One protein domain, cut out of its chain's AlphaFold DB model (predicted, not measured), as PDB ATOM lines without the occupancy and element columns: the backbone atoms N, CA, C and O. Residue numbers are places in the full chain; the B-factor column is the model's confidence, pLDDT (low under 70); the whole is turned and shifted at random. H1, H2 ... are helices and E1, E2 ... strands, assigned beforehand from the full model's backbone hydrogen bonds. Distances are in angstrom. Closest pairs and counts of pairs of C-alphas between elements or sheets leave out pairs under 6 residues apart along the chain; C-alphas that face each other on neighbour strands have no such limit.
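Overview. This is residues 41 to 150 and 182 to 190 of the 198 residues of an uncharacterized protein of Ramularia collo-cygni (UniProt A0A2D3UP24). A small, strongly twisted sheet of three parallel strands is the middle of this domain, with H3 over one face and H7, printed after a cut, at the opposite face. The longest helix, H5, runs side by side with H3 without being on the sheet, H4 and H6 lie beyond the ends where the strands begin, and H1 and H2 make an arm at one end, where residues 55 to 60, of which 58 to 60 belong to H2, stick out. The printed part has 119 residues, with named elements in the order H1 H2 E1 H3 H4 E2 H5 H6 E3 H7; the strand order across the sheet is E1 E2 E3, and the class is mixed, helices and strands. The whole is compact, with a radius of gyration of the C-alphas of 15.0 A and spans of 47 by 35 by 22 A.

Arrangement. Residues 41 to 42 make a short parallel pairing with residues 75 to 76 of E1, residues 73 to 79. H1, residues 52 to 55, touches H2, residues 58 to 69, which meets it with residues 60 to 65 alone; the closest C-alphas are those of Leu 54 and Arg 61, 4.7 A apart. H2 touches H4, residues 97 to 102, with its residues 65 to 69 alone, at a steep tilt of 43 degrees, the same way; the closest C-alphas, of Tyr 69 and Tyr 102, are 5.3 A apart. H2 is not on the sheet, but only just, with 4 pairs of C-alphas within 10 A. E1 and E2, residues 105 to 111, are parallel neighbours at 22 degrees, with N 77 and O 107 at 2.8 A and N 109 and O 77 at 2.9 A, within hydrogen-bond range. H3, residues 84 to 93, is on the sheet at a height of 10.0 A, over E1 and along the strands, at 20 degrees to E1 on the local plane. H3 and H5, residues 116 to 132, are close but not clearly touching, at a shallow tilt of 17 degrees, the same way; the closest C-alphas, of His 85 and Val 126, are 7.3 A apart. H5 touches H6, residues 136 to 139, with residues 127 to 130 alone; the closest C-alphas, of Tyr 130 and Asp 136, are 5.9 A apart. E2 and E3, residues 142 to 147, are parallel neighbours at 26 degrees, with N 108 and O 143 at 2.8 A. E1, H3, H4, E2 and E2, H5, H6, E3 are strand-helix-strand units, two parallel neighbour strands joined through helices, each with a right-handed crossover. H7, residues 182 to 190, is on the opposite face from H3 and near E3, with 6 pairs of C-alphas within 10 A. Every O i to N i+4 pair is within hydrogen-bond range in H3, H5 and H7; H2 has 7 of 8 and H4 1 of 2, while H1 and H6 are too short for such a pair.

Along the chain. H1 begins at C-alpha 52, (-22.014, -5.226, -13.568). H2 is 15.7 A long from first to last C-alpha, E1 19.3 A, H3 14.2 A and E2 19.4 A. H5 is 24.4 A long and begins at C-alpha 116, (-61.012, -11.782, -13.441). E3 is 16.0 A long, and H7, 12.5 A long, ends at C-alpha 190, (-47.344, -24.087, -14.002).

Size, cuts and confidence. The two C-alphas farthest apart are those of Ala 59 and Ser 150, 48.2 A. Residues 151 to 181 are not printed, and C-alphas 150 and 182 are 16.5 A apart across this cut, which lies in the link from E3 to H7. The links that are printed whole are tight. The mean pLDDT of the printed part is 82.9; residues 81 to 83, 113 to 114, 148 to 150 and 182 to 190 are under 70.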
ATOM      1  N   ARG A  41     -34.705 -13.664 -11.734       94.81
ATOM      2  CA  ARG A  41     -34.236 -12.282 -11.627       94.81
ATOM      3  C   ARG A  41     -35.429 -11.409 -11.282       94.81
ATOM      4  O   ARG A  41     -36.276 -11.144 -12.134       94.81
ATOM      5  N   ASN A  42     -35.520 -10.977 -10.031       92.38
ATOM      6  CA  ASN A  42     -36.604 -10.110  -9.597       92.38
ATOM      7  C   ASN A  42     -36.257  -8.653  -9.912       92.38
ATOM      8  O   ASN A  42     -35.413  -8.021  -9.277       92.38
ATOM      9  N   MET A  43     -36.953  -8.112 -10.904       91.69
ATOM     10  CA  MET A  43     -36.710  -6.774 -11.432       91.69
ATOM     11  C   MET A  43     -37.188  -5.663 -10.494       91.69
ATOM     12  O   MET A  43     -36.815  -4.508 -10.680       91.69
ATOM     13  N   HIS A  44     -37.999  -5.995  -9.485       87.19
ATOM     14  CA  HIS A  44     -38.508  -5.024  -8.522       87.19
ATOM     15  C   HIS A  44     -37.494  -4.708  -7.419       87.19
ATOM     16  O   HIS A  44     -37.277  -3.543  -7.096       87.19
ATOM     17  N   ASN A  45     -36.867  -5.735  -6.840       88.25
ATOM     18  CA  ASN A  45     -35.942  -5.578  -5.714       88.25
ATOM     19  C   ASN A  45     -34.467  -5.817  -6.083       88.25
ATOM     20  O   ASN A  45     -33.593  -5.567  -5.256       88.25
ATOM     21  N   GLY A  46     -34.185  -6.258  -7.312       87.88
ATOM     22  CA  GLY A  46     -32.832  -6.526  -7.795       87.88
ATOM     23  C   GLY A  46     -32.276  -7.899  -7.402       87.88
ATOM     24  O   GLY A  46     -31.102  -8.163  -7.665       87.88
ATOM     25  N   ASP A  47     -33.076  -8.788  -6.805       89.88
ATOM     26  CA  ASP A  47     -32.607 -10.133  -6.457       89.88
ATOM     27  C   ASP A  47     -32.258 -10.921  -7.728       89.88
ATOM     28  O   ASP A  47     -33.020 -10.951  -8.695       89.88
ATOM     29  N   GLY A  48     -31.078 -11.547  -7.745       85.38
ATOM     30  CA  GLY A  48     -30.568 -12.278  -8.914       85.38
ATOM     31  C   GLY A  48     -30.095 -11.386 -10.074       85.38
ATOM     32  O   GLY A  48     -29.566 -11.890 -11.064       85.38
ATOM     33  N   VAL A  49     -30.222 -10.059  -9.964       86.94
ATOM     34  CA  VAL A  49     -29.835  -9.097 -11.005       86.94
ATOM     35  C   VAL A  49     -28.372  -8.684 -10.810       86.94
ATOM     36  O   VAL A  49     -28.048  -7.836  -9.982       86.94
ATOM     37  N   ASN A  50     -27.462  -9.250 -11.607       87.12
ATOM     38  CA  ASN A  50     -26.070  -8.794 -11.684       87.12
ATOM     39  C   ASN A  50     -25.768  -8.168 -13.051       87.12
ATOM     40  O   ASN A  50     -25.382  -8.842 -14.001       87.12
ATOM     41  N   THR A  51     -25.918  -6.847 -13.152       85.50
ATOM     42  CA  THR A  51     -25.686  -6.099 -14.400       85.50
ATOM     43  C   THR A  51     -24.261  -5.575 -14.547       85.50
ATOM     44  O   THR A  51     -23.931  -4.997 -15.582       85.50
ATOM     45  N   ARG A  52     -23.381  -5.785 -13.556       86.19
ATOM     46  CA  ARG A  52     -22.014  -5.226 -13.568       86.19
ATOM     47  C   ARG A  52     -21.220  -5.703 -14.782       86.19
ATOM     48  O   ARG A  52     -20.532  -4.922 -15.430       86.19
ATOM     49  N   LEU A  53     -21.384  -6.972 -15.146       85.88
ATOM     50  CA  LEU A  53     -20.682  -7.585 -16.275       85.88
ATOM     51  C   LEU A  53     -21.223  -7.135 -17.641       85.88
ATOM     52  O   LEU A  53     -20.502  -7.192 -18.636       85.88
ATOM     53  N   LEU A  54     -22.439  -6.579 -17.695       86.56
ATOM     54  CA  LEU A  54     -22.971  -5.947 -18.907       86.56
ATOM     55  C   LEU A  54     -22.296  -4.598 -19.203       86.56
ATOM     56  O   LEU A  54     -22.461  -4.059 -20.297       86.56
ATOM     57  N   GLN A  55     -21.529  -4.028 -18.272       84.81
ATOM     58  CA  GLN A  55     -20.963  -2.684 -18.416       84.81
ATOM     59  C   GLN A  55     -19.484  -2.664 -18.837       84.81
ATOM     60  O   GLN A  55     -19.006  -1.611 -19.241       84.81
ATOM     61  N   ILE A  56     -18.776  -3.800 -18.813       82.56
ATOM     62  CA  ILE A  56     -17.307  -3.842 -18.950       82.56
ATOM     63  C   ILE A  56     -16.824  -3.516 -20.372       82.56
ATOM     64  O   ILE A  56     -16.124  -2.533 -20.592       82.56
ATOM     65  N   SER A  57     -17.160  -4.354 -21.353       87.19
ATOM     66  CA  SER A  57     -16.717  -4.201 -22.745       87.19
ATOM     67  C   SER A  57     -17.793  -4.717 -23.696       87.19
ATOM     68  O   SER A  57     -18.645  -5.502 -23.287       87.19
ATOM     69  N   ARG A  58     -17.774  -4.306 -24.971       85.00
ATOM     70  CA  ARG A  58     -18.747  -4.806 -25.965       85.00
ATOM     71  C   ARG A  58     -18.633  -6.322 -26.170       85.00
ATOM     72  O   ARG A  58     -19.654  -6.996 -26.205       85.00
ATOM     73  N   ALA A  59     -17.409  -6.846 -26.249       83.69
ATOM     74  CA  ALA A  59     -17.159  -8.274 -26.452       83.69
ATOM     75  C   ALA A  59     -17.610  -9.112 -25.243       83.69
ATOM     76  O   ALA A  59     -18.390 -10.049 -25.393       83.69
ATOM     77  N   SER A  60     -17.197  -8.723 -24.032       85.19
ATOM     78  CA  SER A  60     -17.601  -9.404 -22.796       85.19
ATOM     79  C   SER A  60     -19.103  -9.279 -22.535       85.19
ATOM     80  O   SER A  60     -19.722 -10.227 -22.061       85.19
ATOM     81  N   ARG A  61     -19.706  -8.131 -22.881       91.12
ATOM     82  CA  ARG A  61     -21.155  -7.921 -22.788       91.12
ATOM     83  C   ARG A  61     -21.911  -8.909 -23.658       91.12
ATOM     84  O   ARG A  61     -22.861  -9.484 -23.155       91.12
ATOM     85  N   ALA A  62     -21.511  -9.117 -24.913       88.81
ATOM     86  CA  ALA A  62     -22.201 -10.050 -25.804       88.81
ATOM     87  C   ALA A  62     -22.184 -11.487 -25.248       88.81
ATOM     88  O   ALA A  62     -23.207 -12.173 -25.255       88.81
ATOM     89  N   LEU A  63     -21.044 -11.918 -24.696       88.38
ATOM     90  CA  LEU A  63     -20.899 -13.240 -24.079       88.38
ATOM     91  C   LEU A  63     -21.746 -13.379 -22.810       88.38
ATOM     92  O   LEU A  63     -22.512 -14.335 -22.675       88.38
ATOM     93  N   TYR A  64     -21.668 -12.393 -21.913       94.44
ATOM     94  CA  TYR A  64     -22.445 -12.403 -20.678       94.44
ATOM     95  C   TYR A  64     -23.949 -12.275 -20.943       94.44
ATOM     96  O   TYR A  64     -24.739 -12.986 -20.337       94.44
ATOM     97  N   ALA A  65     -24.361 -11.424 -21.885       94.94
ATOM     98  CA  ALA A  65     -25.764 -11.186 -22.212       94.94
ATOM     99  C   ALA A  65     -26.487 -12.470 -22.622       94.94
ATOM    100  O   ALA A  65     -27.604 -12.701 -22.167       94.94
ATOM    101  N   LYS A  66     -25.844 -13.342 -23.404       94.94
ATOM    102  CA  LYS A  66     -26.451 -14.612 -23.819       94.94
ATOM    103  C   LYS A  66     -26.834 -15.501 -22.633       94.94
ATOM    104  O   LYS A  66     -27.932 -16.044 -22.608       94.94
ATOM    105  N   SER A  67     -25.949 -15.636 -21.645       94.88
ATOM    106  CA  SER A  67     -26.237 -16.412 -20.427       94.88
ATOM    107  C   SER A  67     -27.108 -15.648 -19.427       94.88
ATOM    108  O   SER A  67     -27.863 -16.251 -18.674       94.88
ATOM    109  N   TYR A  68     -27.034 -14.316 -19.419       96.19
ATOM    110  CA  TYR A  68     -27.817 -13.474 -18.523       96.19
ATOM    111  C   TYR A  68     -29.291 -13.397 -18.920       96.19
ATOM    112  O   TYR A  68     -30.139 -13.501 -18.042       96.19
ATOM    113  N   TYR A  69     -29.598 -13.192 -20.201       96.00
ATOM    114  CA  TYR A  69     -30.974 -13.082 -20.694       96.00
ATOM    115  C   TYR A  69     -31.580 -14.434 -21.081       96.00
ATOM    116  O   TYR A  69     -32.798 -14.564 -21.028       96.00
ATOM    117  N   GLY A  70     -30.753 -15.419 -21.444       94.12
ATOM    118  CA  GLY A  70     -31.186 -16.774 -21.785       94.12
ATOM    119  C   GLY A  70     -30.823 -17.806 -20.720       94.12
ATOM    120  O   GLY A  70     -30.750 -17.497 -19.534       94.12
ATOM    121  N   ALA A  71     -30.587 -19.045 -21.159       92.81
ATOM    122  CA  ALA A  71     -30.122 -20.153 -20.317       92.81
ATOM    123  C   ALA A  71     -31.021 -20.425 -19.094       92.81
ATOM    124  O   ALA A  71     -30.525 -20.677 -17.998       92.81
ATOM    125  N   GLY A  72     -32.346 -20.369 -19.269       92.06
ATOM    126  CA  GLY A  72     -33.300 -20.586 -18.177       92.06
ATOM    127  C   GLY A  72     -33.434 -19.404 -17.211       92.06
ATOM    128  O   GLY A  72     -33.818 -19.591 -16.057       92.06
ATOM    129  N   ALA A  73     -33.091 -18.190 -17.649       94.62
ATOM    130  CA  ALA A  73     -33.416 -16.967 -16.932       94.62
ATOM    131  C   ALA A  73     -34.929 -16.703 -16.921       94.62
ATOM    132  O   ALA A  73     -35.583 -16.750 -17.962       94.62
ATOM    133  N   ASP A  74     -35.462 -16.355 -15.750       94.88
ATOM    134  CA  ASP A  74     -36.840 -15.891 -15.593       94.88
ATOM    135  C   ASP A  74     -36.850 -14.479 -15.018       94.88
ATOM    136  O   ASP A  74     -36.356 -14.243 -13.911       94.88
ATOM    137  N   PHE A  75     -37.384 -13.526 -15.775       95.19
ATOM    138  CA  PHE A  75     -37.477 -12.138 -15.344       95.19
ATOM    139  C   PHE A  75     -38.814 -11.911 -14.660       95.19
ATOM    140  O   PHE A  75     -39.857 -11.838 -15.309       95.19
ATOM    141  N   VAL A  76     -38.772 -11.784 -13.339       93.69
ATOM    142  CA  VAL A  76     -39.961 -11.657 -12.508       93.69
ATOM    143  C   VAL A  76     -40.218 -10.186 -12.196       93.69
ATOM    144  O   VAL A  76     -39.403  -9.508 -11.566       93.69
ATOM    145  N   PHE A  77     -41.392  -9.707 -12.589       91.69
ATOM    146  CA  PHE A  77     -41.927  -8.407 -12.215       91.69
ATOM    147  C   PHE A  77     -42.985  -8.611 -11.137       91.69
ATOM    148  O   PHE A  77     -44.073  -9.128 -11.390       91.69
ATOM    149  N   THR A  78     -42.641  -8.211  -9.915       87.94
ATOM    150  CA  THR A  78     -43.565  -8.168  -8.780       87.94
ATOM    151  C   THR A  78     -43.994  -6.727  -8.556       87.94
ATOM    152  O   THR A  78     -43.166  -5.819  -8.577       87.94
ATOM    153  N   SER A  79     -45.288  -6.494  -8.367       77.19
ATOM    154  CA  SER A  79     -45.771  -5.188  -7.932       77.19
ATOM    155  C   SER A  79     -47.058  -5.346  -7.145       77.19
ATOM    156  O   SER A  79     -47.983  -6.032  -7.573       77.19
ATOM    157  N   GLU A  80     -47.113  -4.670  -6.004       71.38
ATOM    158  CA  GLU A  80     -48.333  -4.530  -5.206       71.38
ATOM    159  C   GLU A  80     -49.340  -3.575  -5.872       71.38
ATOM    160  O   GLU A  80     -50.520  -3.580  -5.542       71.38
ATOM    161  N   MET A  81     -48.889  -2.774  -6.846       67.12
ATOM    162  CA  MET A  81     -49.718  -1.854  -7.632       67.12
ATOM    163  C   MET A  81     -49.794  -2.273  -9.110       67.12
ATOM    164  O   MET A  81     -48.893  -2.941  -9.618       67.12
ATOM    165  N   TYR A  82     -50.793  -1.784  -9.847       69.19
ATOM    166  CA  TYR A  82     -50.997  -2.002 -11.297       69.19
ATOM    167  C   TYR A  82     -49.919  -1.367 -12.218       69.19
ATOM    168  O   TYR A  82     -50.168  -1.080 -13.384       69.19
ATOM    169  N   LEU A  83     -48.713  -1.094 -11.704       69.12
ATOM    170  CA  LEU A  83     -47.625  -0.391 -12.402       69.12
ATOM    171  C   LEU A  83     -46.487  -1.314 -12.873       69.12
ATOM    172  O   LEU A  83     -45.495  -0.835 -13.424       69.12
ATOM    173  N   TYR A  84     -46.596  -2.637 -12.699       77.69
ATOM    174  CA  TYR A  84     -45.562  -3.566 -13.185       77.69
ATOM    175  C   TYR A  84     -45.392  -3.487 -14.706       77.69
ATOM    176  O   TYR A  84     -44.274  -3.614 -15.204       77.69
ATOM    177  N   HIS A  85     -46.474  -3.202 -15.434       78.69
ATOM    178  CA  HIS A  85     -46.434  -3.079 -16.882       78.69
ATOM    179  C   HIS A  85     -45.546  -1.929 -17.361       78.69
ATOM    180  O   HIS A  85     -44.736  -2.136 -18.261       78.69
ATOM    181  N   SER A  86     -45.643  -0.738 -16.758       83.44
ATOM    182  CA  SER A  86     -44.806   0.397 -17.165       83.44
ATOM    183  C   SER A  86     -43.328   0.120 -16.911       83.44
ATOM    184  O   SER A  86     -42.508   0.366 -17.787       83.44
ATOM    185  N   THR A  87     -42.991  -0.456 -15.755       85.69
ATOM    186  CA  THR A  87     -41.602  -0.792 -15.415       85.69
ATOM    187  C   THR A  87     -41.040  -1.853 -16.356       85.69
ATOM    188  O   THR A  87     -39.928  -1.707 -16.860       85.69
ATOM    189  N   MET A  88     -41.822  -2.898 -16.633       89.44
ATOM    190  CA  MET A  88     -41.457  -3.941 -17.585       89.44
ATOM    191  C   MET A  88     -41.273  -3.374 -18.996       89.44
ATOM    192  O   MET A  88     -40.252  -3.646 -19.621       89.44
ATOM    193  N   LEU A  89     -42.213  -2.562 -19.487       88.12
ATOM    194  CA  LEU A  89     -42.108  -1.941 -20.806       88.12
ATOM    195  C   LEU A  89     -40.877  -1.048 -20.920       88.12
ATOM    196  O   LEU A  89     -40.125  -1.175 -21.882       88.12
ATOM    197  N   SER A  90     -40.645  -0.175 -19.937       89.44
ATOM    198  CA  SER A  90     -39.456   0.676 -19.920       89.44
ATOM    199  C   SER A  90     -38.176  -0.152 -19.912       89.44
ATOM    200  O   SER A  90     -37.227   0.199 -20.604       89.44
ATOM    201  N   TRP A  91     -38.150  -1.271 -19.182       91.62
ATOM    202  CA  TRP A  91     -37.014  -2.185 -19.193       91.62
ATOM    203  C   TRP A  91     -36.815  -2.851 -20.563       91.62
ATOM    204  O   TRP A  91     -35.706  -2.818 -21.082       91.62
ATOM    205  N   ILE A  92     -37.867  -3.387 -21.190       92.12
ATOM    206  CA  ILE A  92     -37.788  -4.016 -22.523       92.12
ATOM    207  C   ILE A  92     -37.300  -3.014 -23.574       92.12
ATOM    208  O   ILE A  92     -36.441  -3.342 -24.386       92.12
ATOM    209  N   GLN A  93     -37.812  -1.783 -23.546       89.50
ATOM    210  CA  GLN A  93     -37.485  -0.749 -24.532       89.50
ATOM    211  C   GLN A  93     -36.019  -0.310 -24.502       89.50
ATOM    212  O   GLN A  93     -35.503   0.149 -25.520       89.50
ATOM    213  N   VAL A  94     -35.340  -0.432 -23.356       92.25
ATOM    214  CA  VAL A  94     -33.914  -0.087 -23.253       92.25
ATOM    215  C   VAL A  94     -32.990  -1.252 -23.615       92.25
ATOM    216  O   VAL A  94     -31.772  -1.064 -23.660       92.25
ATOM    217  N   LEU A  95     -33.528  -2.451 -23.870       92.06
ATOM    218  CA  LEU A  95     -32.722  -3.601 -24.258       92.06
ATOM    219  C   LEU A  95     -32.394  -3.584 -25.757       92.06
ATOM    220  O   LEU A  95     -33.277  -3.374 -26.588       92.06
ATOM    221  N   PRO A  96     -31.135  -3.876 -26.131       92.56
ATOM    222  CA  PRO A  96     -30.786  -4.215 -27.504       92.56
ATOM    223  C   PRO A  96     -31.640  -5.371 -28.041       92.56
ATOM    224  O   PRO A  96     -31.895  -6.338 -27.321       92.56
ATOM    225  N   ALA A  97     -32.017  -5.306 -29.322       91.62
ATOM    226  CA  ALA A  97     -32.840  -6.333 -29.971       91.62
ATOM    227  C   ALA A  97     -32.227  -7.740 -29.844       91.62
ATOM    228  O   ALA A  97     -32.920  -8.690 -29.495       91.62
ATOM    229  N   GLU A  98     -30.906  -7.850 -30.002       93.81
ATOM    230  CA  GLU A  98     -30.149  -9.097 -29.823       93.81
ATOM    231  C   GLU A  98     -30.294  -9.721 -28.423       93.81
ATOM    232  O   GLU A  98     -30.248 -10.938 -28.276       93.81
ATOM    233  N   HIS A  99     -30.508  -8.918 -27.375       94.50
ATOM    234  CA  HIS A  99     -30.734  -9.436 -26.024       94.50
ATOM    235  C   HIS A  99     -32.174  -9.921 -25.833       94.50
ATOM    236  O   HIS A  99     -32.400 -10.894 -25.113       94.50
ATOM    237  N   LEU A 100     -33.140  -9.265 -26.485       93.06
ATOM    238  CA  LEU A 100     -34.551  -9.660 -26.443       93.06
ATOM    239  C   LEU A 100     -34.773 -11.046 -27.055       93.06
ATOM    240  O   LEU A 100     -35.668 -11.771 -26.617       93.06
ATOM    241  N   GLU A 101     -33.951 -11.436 -28.030       93.75
ATOM    242  CA  GLU A 101     -33.979 -12.774 -28.625       93.75
ATOM    243  C   GLU A 101     -33.666 -13.874 -27.606       93.75
ATOM    244  O   GLU A 101     -34.286 -14.935 -27.659       93.75
ATOM    245  N   TYR A 102     -32.774 -13.611 -26.645       95.44
ATOM    246  CA  TYR A 102     -32.384 -14.584 -25.620       95.44
ATOM    247  C   TYR A 102     -33.409 -14.754 -24.507       95.44
ATOM    248  O   TYR A 102     -33.413 -15.794 -23.858       95.44
ATOM    249  N   ILE A 103     -34.263 -13.754 -24.273       95.38
ATOM    250  CA  ILE A 103     -35.288 -13.847 -23.234       95.38
ATOM    251  C   ILE A 103     -36.249 -14.968 -23.609       95.38
ATOM    252  O   ILE A 103     -36.879 -14.922 -24.661       95.38
ATOM    253  N   GLU A 104     -36.384 -15.963 -22.746       93.62
ATOM    254  CA  GLU A 104     -37.329 -17.064 -22.950       93.62
ATOM    255  C   GLU A 104     -38.655 -16.794 -22.238       93.62
ATOM    256  O   GLU A 104     -39.720 -17.104 -22.772       93.62
ATOM    257  N   ARG A 105     -38.595 -16.188 -21.043       93.00
ATOM    258  CA  ARG A 105     -39.754 -16.023 -20.166       93.00
ATOM    259  C   ARG A 105     -39.697 -14.727 -19.360       93.00
ATOM    260  O   ARG A 105     -38.657 -14.363 -18.810       93.00
ATOM    261  N   ILE A 106     -40.844 -14.054 -19.278       93.19
ATOM    262  CA  ILE A 106     -41.082 -12.914 -18.391       93.19
ATOM    263  C   ILE A 106     -42.299 -13.236 -17.537       93.19
ATOM    264  O   ILE A 106     -43.390 -13.439 -18.061       93.19
ATOM    265  N   THR A 107     -42.131 -13.250 -16.224       91.81
ATOM    266  CA  THR A 107     -43.196 -13.585 -15.282       91.81
ATOM    267  C   THR A 107     -43.709 -12.322 -14.601       91.81
ATOM    268  O   THR A 107     -42.971 -11.611 -13.925       91.81
ATOM    269  N   MET A 108     -44.998 -12.036 -14.752       88.56
ATOM    270  CA  MET A 108     -45.683 -10.944 -14.065       88.56
ATOM    271  C   MET A 108     -46.502 -11.515 -12.919       88.56
ATOM    272  O   MET A 108     -47.401 -12.327 -13.135       88.56
ATOM    273  N   ILE A 109     -46.194 -11.082 -11.700       86.75
ATOM    274  CA  ILE A 109     -46.885 -11.525 -10.494       86.75
ATOM    275  C   ILE A 109     -47.736 -10.375  -9.968       86.75
ATOM    276  O   ILE A 109     -47.212  -9.363  -9.497       86.75
ATOM    277  N   SER A 110     -49.051 -10.570 -10.012       82.44
ATOM    278  CA  SER A 110     -50.033  -9.654  -9.432       82.44
ATOM    279  C   SER A 110     -50.396 -10.092  -8.011       82.44
ATOM    280  O   SER A 110     -50.711 -11.267  -7.770       82.44
ATOM    281  N   PHE A 111     -50.350  -9.148  -7.067       76.06
ATOM    282  CA  PHE A 111     -50.751  -9.350  -5.676       76.06
ATOM    283  C   PHE A 111     -52.188  -8.836  -5.487       76.06
ATOM    284  O   PHE A 111     -52.423  -7.637  -5.458       76.06
ATOM    285  N   GLU A 112     -53.130  -9.768  -5.317       72.12
ATOM    286  CA  GLU A 112     -54.447  -9.562  -4.688       72.12
ATOM    287  C   GLU A 112     -55.545  -8.688  -5.355       72.12
ATOM    288  O   GLU A 112     -55.331  -7.755  -6.114       72.12
ATOM    289  N   GLN A 113     -56.790  -9.094  -5.057       65.19
ATOM    290  CA  GLN A 113     -58.121  -8.519  -5.358       65.19
ATOM    291  C   GLN A 113     -58.515  -8.105  -6.785       65.19
ATOM    292  O   GLN A 113     -59.697  -7.838  -7.000       65.19
ATOM    293  N   ALA A 114     -57.633  -8.135  -7.787       65.19
ATOM    294  CA  ALA A 114     -58.079  -7.909  -9.163       65.19
ATOM    295  C   ALA A 114     -59.150  -8.952  -9.553       65.19
ATOM    296  O   ALA A 114     -58.931 -10.167  -9.469       65.19
ATOM    297  N   SER A 115     -60.345  -8.483  -9.924       78.62
ATOM    298  CA  SER A 115     -61.384  -9.364 -10.456       78.62
ATOM    299  C   SER A 115     -60.881 -10.003 -11.758       78.62
ATOM    300  O   SER A 115     -60.058  -9.399 -12.451       78.62
ATOM    301  N   PRO A 116     -61.367 -11.197 -12.147       79.50
ATOM    302  CA  PRO A 116     -61.012 -11.782 -13.441       79.50
ATOM    303  C   PRO A 116     -61.224 -10.816 -14.620       79.50
ATOM    304  O   PRO A 116     -60.421 -10.797 -15.545       79.50
ATOM    305  N   ALA A 117     -62.252  -9.962 -14.550       82.19
ATOM    306  CA  ALA A 117     -62.521  -8.937 -15.557       82.19
ATOM    307  C   ALA A 117     -61.442  -7.840 -15.602       82.19
ATOM    308  O   ALA A 117     -61.026  -7.445 -16.686       82.19
ATOM    309  N   MET A 118     -60.953  -7.377 -14.446       79.56
ATOM    310  CA  MET A 118     -59.839  -6.421 -14.385       79.56
ATOM    311  C   MET A 118     -58.554  -7.022 -14.956       79.56
ATOM    312  O   MET A 118     -57.861  -6.354 -15.712       79.56
ATOM    313  N   ILE A 119     -58.272  -8.292 -14.647       75.81
ATOM    314  CA  ILE A 119     -57.105  -9.003 -15.188       75.81
ATOM    315  C   ILE A 119     -57.218  -9.135 -16.712       75.81
ATOM    316  O   ILE A 119     -56.247  -8.886 -17.416       75.81
ATOM    317  N   ALA A 120     -58.394  -9.492 -17.235       81.00
ATOM    318  CA  ALA A 120     -58.613  -9.591 -18.677       81.00
ATOM    319  C   ALA A 120     -58.415  -8.238 -19.381       81.00
ATOM    320  O   ALA A 120     -57.685  -8.167 -20.365       81.00
ATOM    321  N   LEU A 121     -58.985  -7.159 -18.831       82.25
ATOM    322  CA  LEU A 121     -58.788  -5.799 -19.342       82.25
ATOM    323  C   LEU A 121     -57.317  -5.381 -19.318       82.25
ATOM    324  O   LEU A 121     -56.838  -4.760 -20.263       82.25
ATOM    325  N   GLU A 122     -56.598  -5.726 -18.253       78.94
ATOM    326  CA  GLU A 122     -55.173  -5.440 -18.137       78.94
ATOM    327  C   GLU A 122     -54.371  -6.219 -19.182       78.94
ATOM    328  O   GLU A 122     -53.567  -5.623 -19.892       78.94
ATOM    329  N   ILE A 123     -54.642  -7.515 -19.356       78.19
ATOM    330  CA  ILE A 123     -54.020  -8.349 -20.394       78.19
ATOM    331  C   ILE A 123     -54.283  -7.776 -21.791       78.19
ATOM    332  O   ILE A 123     -53.367  -7.727 -22.613       78.19
ATOM    333  N   ASP A 124     -55.506  -7.340 -22.080       84.31
ATOM    334  CA  ASP A 124     -55.854  -6.774 -23.384       84.31
ATOM    335  C   ASP A 124     -55.186  -5.416 -23.608       84.31
ATOM    336  O   ASP A 124     -54.649  -5.160 -24.688       84.31
ATOM    337  N   TRP A 125     -55.129  -4.568 -22.578       83.44
ATOM    338  CA  TRP A 125     -54.402  -3.301 -22.636       83.44
ATOM    339  C   TRP A 125     -52.894  -3.506 -22.821       83.44
ATOM    340  O   TRP A 125     -52.269  -2.801 -23.618       83.44
ATOM    341  N   VAL A 126     -52.313  -4.502 -22.143       79.06
ATOM    342  CA  VAL A 126     -50.920  -4.924 -22.326       79.06
ATOM    343  C   VAL A 126     -50.711  -5.339 -23.780       79.06
ATOM    344  O   VAL A 126     -49.887  -4.753 -24.474       79.06
ATOM    345  N   LYS A 127     -51.506  -6.278 -24.303       80.81
ATOM    346  CA  LYS A 127     -51.397  -6.731 -25.699       80.81
ATOM    347  C   LYS A 127     -51.477  -5.574 -26.693       80.81
ATOM    348  O   LYS A 127     -50.625  -5.473 -27.571       80.81
ATOM    349  N   ALA A 128     -52.450  -4.677 -26.525       83.56
ATOM    350  CA  ALA A 128     -52.609  -3.510 -27.388       83.56
ATOM    351  C   ALA A 128     -51.385  -2.580 -27.322       83.56
ATOM    352  O   ALA A 128     -50.886  -2.135 -28.355       83.56
ATOM    353  N   SER A 129     -50.861  -2.328 -26.119       79.56
ATOM    354  CA  SER A 129     -49.666  -1.498 -25.920       79.56
ATOM    355  C   SER A 129     -48.442  -2.093 -26.616       79.56
ATOM    356  O   SER A 129     -47.677  -1.378 -27.256       79.56
ATOM    357  N   TYR A 130     -48.267  -3.410 -26.532       81.75
ATOM    358  CA  TYR A 130     -47.149  -4.105 -27.164       81.75
ATOM    359  C   TYR A 130     -47.246  -4.117 -28.686       81.75
ATOM    360  O   TYR A 130     -46.234  -3.906 -29.352       81.75
ATOM    361  N   GLN A 131     -48.448  -4.302 -29.230       83.94
ATOM    362  CA  GLN A 131     -48.677  -4.251 -30.670       83.94
ATOM    363  C   GLN A 131     -48.325  -2.870 -31.240       83.94
ATOM    364  O   GLN A 131     -47.644  -2.769 -32.257       83.94
ATOM    365  N   VAL A 132     -48.714  -1.792 -30.547       82.31
ATOM    366  CA  VAL A 132     -48.351  -0.415 -30.928       82.31
ATOM    367  C   VAL A 132     -46.833  -0.203 -30.919       82.31
ATOM    368  O   VAL A 132     -46.309   0.547 -31.740       82.31
ATOM    369  N   LEU A 133     -46.119  -0.877 -30.017       81.75
ATOM    370  CA  LEU A 133     -44.664  -0.791 -29.889       81.75
ATOM    371  C   LEU A 133     -43.899  -1.778 -30.789       81.75
ATOM    372  O   LEU A 133     -42.670  -1.765 -30.776       81.75
ATOM    373  N   GLY A 134     -44.585  -2.639 -31.551       85.44
ATOM    374  CA  GLY A 134     -43.948  -3.689 -32.355       85.44
ATOM    375  C   GLY A 134     -43.274  -4.786 -31.519       85.44
ATOM    376  O   GLY A 134     -42.331  -5.436 -31.970       85.44
ATOM    377  N   LEU A 135     -43.737  -4.993 -30.283       85.31
ATOM    378  CA  LEU A 135     -43.180  -5.943 -29.314       85.31
ATOM    379  C   LEU A 135     -43.993  -7.245 -29.224       85.31
ATOM    380  O   LEU A 135     -43.942  -7.940 -28.211       85.31
ATOM    381  N   ASP A 136     -44.724  -7.619 -30.277       84.81
ATOM    382  CA  ASP A 136     -45.597  -8.808 -30.287       84.81
ATOM    383  C   ASP A 136     -44.857 -10.102 -29.895       84.81
ATOM    384  O   ASP A 136     -45.396 -10.969 -29.206       84.81
ATOM    385  N   HIS A 137     -43.581 -10.202 -30.273       82.44
ATOM    386  CA  HIS A 137     -42.699 -11.323 -29.944       82.44
ATOM    387  C   HIS A 137     -42.321 -11.410 -28.456       82.44
ATOM    388  O   HIS A 137     -41.826 -12.445 -28.016       82.44
ATOM    389  N   VAL A 138     -42.511 -10.337 -27.685       83.56
ATOM    390  CA  VAL A 138     -42.284 -10.321 -26.235       83.56
ATOM    391  C   VAL A 138     -43.552 -10.720 -25.489       83.56
ATOM    392  O   VAL A 138     -43.468 -11.447 -24.504       83.56
ATOM    393  N   VAL A 139     -44.735 -10.347 -25.992       81.31
ATOM    394  CA  VAL A 139     -46.026 -10.754 -25.403       81.31
ATOM    395  C   VAL A 139     -46.145 -12.272 -25.323       81.31
ATOM    396  O   VAL A 139     -46.633 -12.799 -24.328       81.31
ATOM    397  N   SER A 140     -45.670 -12.992 -26.342       84.69
ATOM    398  CA  SER A 140     -45.690 -14.459 -26.354       84.69
ATOM    399  C   SER A 140     -44.791 -15.101 -25.288       84.69
ATOM    400  O   SER A 140     -44.968 -16.279 -24.987       84.69
ATOM    401  N   LYS A 141     -43.857 -14.336 -24.709       88.38
ATOM    402  CA  LYS A 141     -42.932 -14.757 -23.645       88.38
ATOM    403  C   LYS A 141     -43.452 -14.414 -22.244       88.38
ATOM    404  O   LYS A 141     -42.872 -14.850 -21.248       88.38
ATOM    405  N   CYS A 142     -44.522 -13.626 -22.156       86.19
ATOM    406  CA  CYS A 142     -45.101 -13.168 -20.903       86.19
ATOM    407  C   CYS A 142     -46.005 -14.232 -20.267       86.19
ATOM    408  O   CYS A 142     -46.938 -14.739 -20.891       86.19
ATOM    409  N   VAL A 143     -45.776 -14.508 -18.986       86.75
ATOM    410  CA  VAL A 143     -46.599 -15.379 -18.145       86.75
ATOM    411  C   VAL A 143     -47.200 -14.540 -17.025       86.75
ATOM    412  O   VAL A 143     -46.485 -13.884 -16.272       86.75
ATOM    413  N   PHE A 144     -48.526 -14.563 -16.908       83.25
ATOM    414  CA  PHE A 144     -49.247 -13.865 -15.847       83.25
ATOM    415  C   PHE A 144     -49.577 -14.845 -14.732       83.25
ATOM    416  O   PHE A 144     -50.257 -15.846 -14.965       83.25
ATOM    417  N   VAL A 145     -49.126 -14.545 -13.517       84.44
ATOM    418  CA  VAL A 145     -49.403 -15.364 -12.340       84.44
ATOM    419  C   VAL A 145     -50.099 -14.524 -11.281       84.44
ATOM    420  O   VAL A 145     -49.665 -13.431 -10.912       84.44
ATOM    421  N   ARG A 146     -51.214 -15.049 -10.775       77.88
ATOM    422  CA  ARG A 146     -51.987 -14.419  -9.709       77.88
ATOM    423  C   ARG A 146     -51.575 -15.005  -8.369       77.88
ATOM    424  O   ARG A 146     -51.695 -16.210  -8.157       77.88
ATOM    425  N   LYS A 147     -51.158 -14.154  -7.434       78.25
ATOM    426  CA  LYS A 147     -50.931 -14.580  -6.056       78.25
ATOM    427  C   LYS A 147     -52.251 -14.548  -5.279       78.25
ATOM    428  O   LYS A 147     -52.887 -13.500  -5.165       78.25
ATOM    429  N   CYS A 148     -52.686 -15.700  -4.769       68.81
ATOM    430  CA  CYS A 148     -53.909 -15.813  -3.970       68.81
ATOM    431  C   CYS A 148     -53.657 -15.449  -2.496       68.81
ATOM    432  O   CYS A 148     -52.838 -16.080  -1.827       68.81
ATOM    433  N   ALA A 149     -54.433 -14.481  -1.998       62.03
ATOM    434  CA  ALA A 149     -54.510 -14.020  -0.605       62.03
ATOM    435  C   ALA A 149     -54.542 -15.146   0.438       62.03
ATOM    436  O   ALA A 149     -53.905 -15.077   1.485       62.03
ATOM    437  N   SER A 150     -55.297 -16.207   0.136       57.59
ATOM    438  CA  SER A 150     -55.640 -17.281   1.072       57.59
ATOM    439  C   SER A 150     -54.448 -18.115   1.548       57.59
ATOM    440  O   SER A 150     -54.595 -18.892   2.487       57.59
ATOM    441  N   LEU A 182     -39.900 -19.058  -4.009       52.69
ATOM    442  CA  LEU A 182     -40.478 -18.496  -5.229       52.69
ATOM    443  C   LEU A 182     -40.303 -19.470  -6.398       52.69
ATOM    444  O   LEU A 182     -41.262 -19.669  -7.135       52.69
ATOM    445  N   ASP A 183     -39.142 -20.119  -6.508       54.50
ATOM    446  CA  ASP A 183     -38.884 -21.162  -7.505       54.50
ATOM    447  C   ASP A 183     -39.812 -22.369  -7.301       54.50
ATOM    448  O   ASP A 183     -40.524 -22.758  -8.231       54.50
ATOM    449  N   ASP A 184     -39.927 -22.876  -6.067       58.88
ATOM    450  CA  ASP A 184     -40.872 -23.948  -5.718       58.88
ATOM    451  C   ASP A 184     -42.326 -23.558  -6.038       58.88
ATOM    452  O   ASP A 184     -43.134 -24.385  -6.465       58.88
ATOM    453  N   TRP A 185     -42.677 -22.278  -5.864       56.56
ATOM    454  CA  TRP A 185     -44.018 -21.774  -6.148       56.56
ATOM    455  C   TRP A 185     -44.299 -21.629  -7.646       56.56
ATOM    456  O   TRP A 185     -45.392 -21.995  -8.083       56.56
ATOM    457  N   ILE A 186     -43.345 -21.120  -8.434       54.88
ATOM    458  CA  ILE A 186     -43.474 -21.022  -9.896       54.88
ATOM    459  C   ILE A 186     -43.663 -22.428 -10.475       54.88
ATOM    460  O   ILE A 186     -44.608 -22.650 -11.233       54.88
ATOM    461  N   VAL A 187     -42.842 -23.390 -10.041       57.16
ATOM    462  CA  VAL A 187     -42.935 -24.797 -10.464       57.16
ATOM    463  C   VAL A 187     -44.277 -25.417 -10.057       57.16
ATOM    464  O   VAL A 187     -44.927 -26.070 -10.870       57.16
ATOM    465  N   ALA A 188     -44.757 -25.168  -8.835       52.91
ATOM    466  CA  ALA A 188     -46.033 -25.708  -8.361       52.91
ATOM    467  C   ALA A 188     -47.274 -25.127  -9.072       52.91
ATOM    468  O   ALA A 188     -48.345 -25.732  -9.017       52.91
ATOM    469  N   ASN A 189     -47.161 -23.965  -9.728       45.53
ATOM    470  CA  ASN A 189     -48.292 -23.256 -10.340       45.53
ATOM    471  C   ASN A 189     -48.252 -23.203 -11.877       45.53
ATOM    472  O   ASN A 189     -49.131 -22.580 -12.477       45.53
ATOM    473  N   GLU A 190     -47.337 -23.926 -12.535       51.19
ATOM    474  CA  GLU A 190     -47.344 -24.087 -14.002       51.19
ATOM    475  C   GLU A 190     -48.661 -24.683 -14.552       51.19
ATOM    476  O   GLU A 190     -48.949 -24.548 -15.742       51.19
TER     477      GLU A 190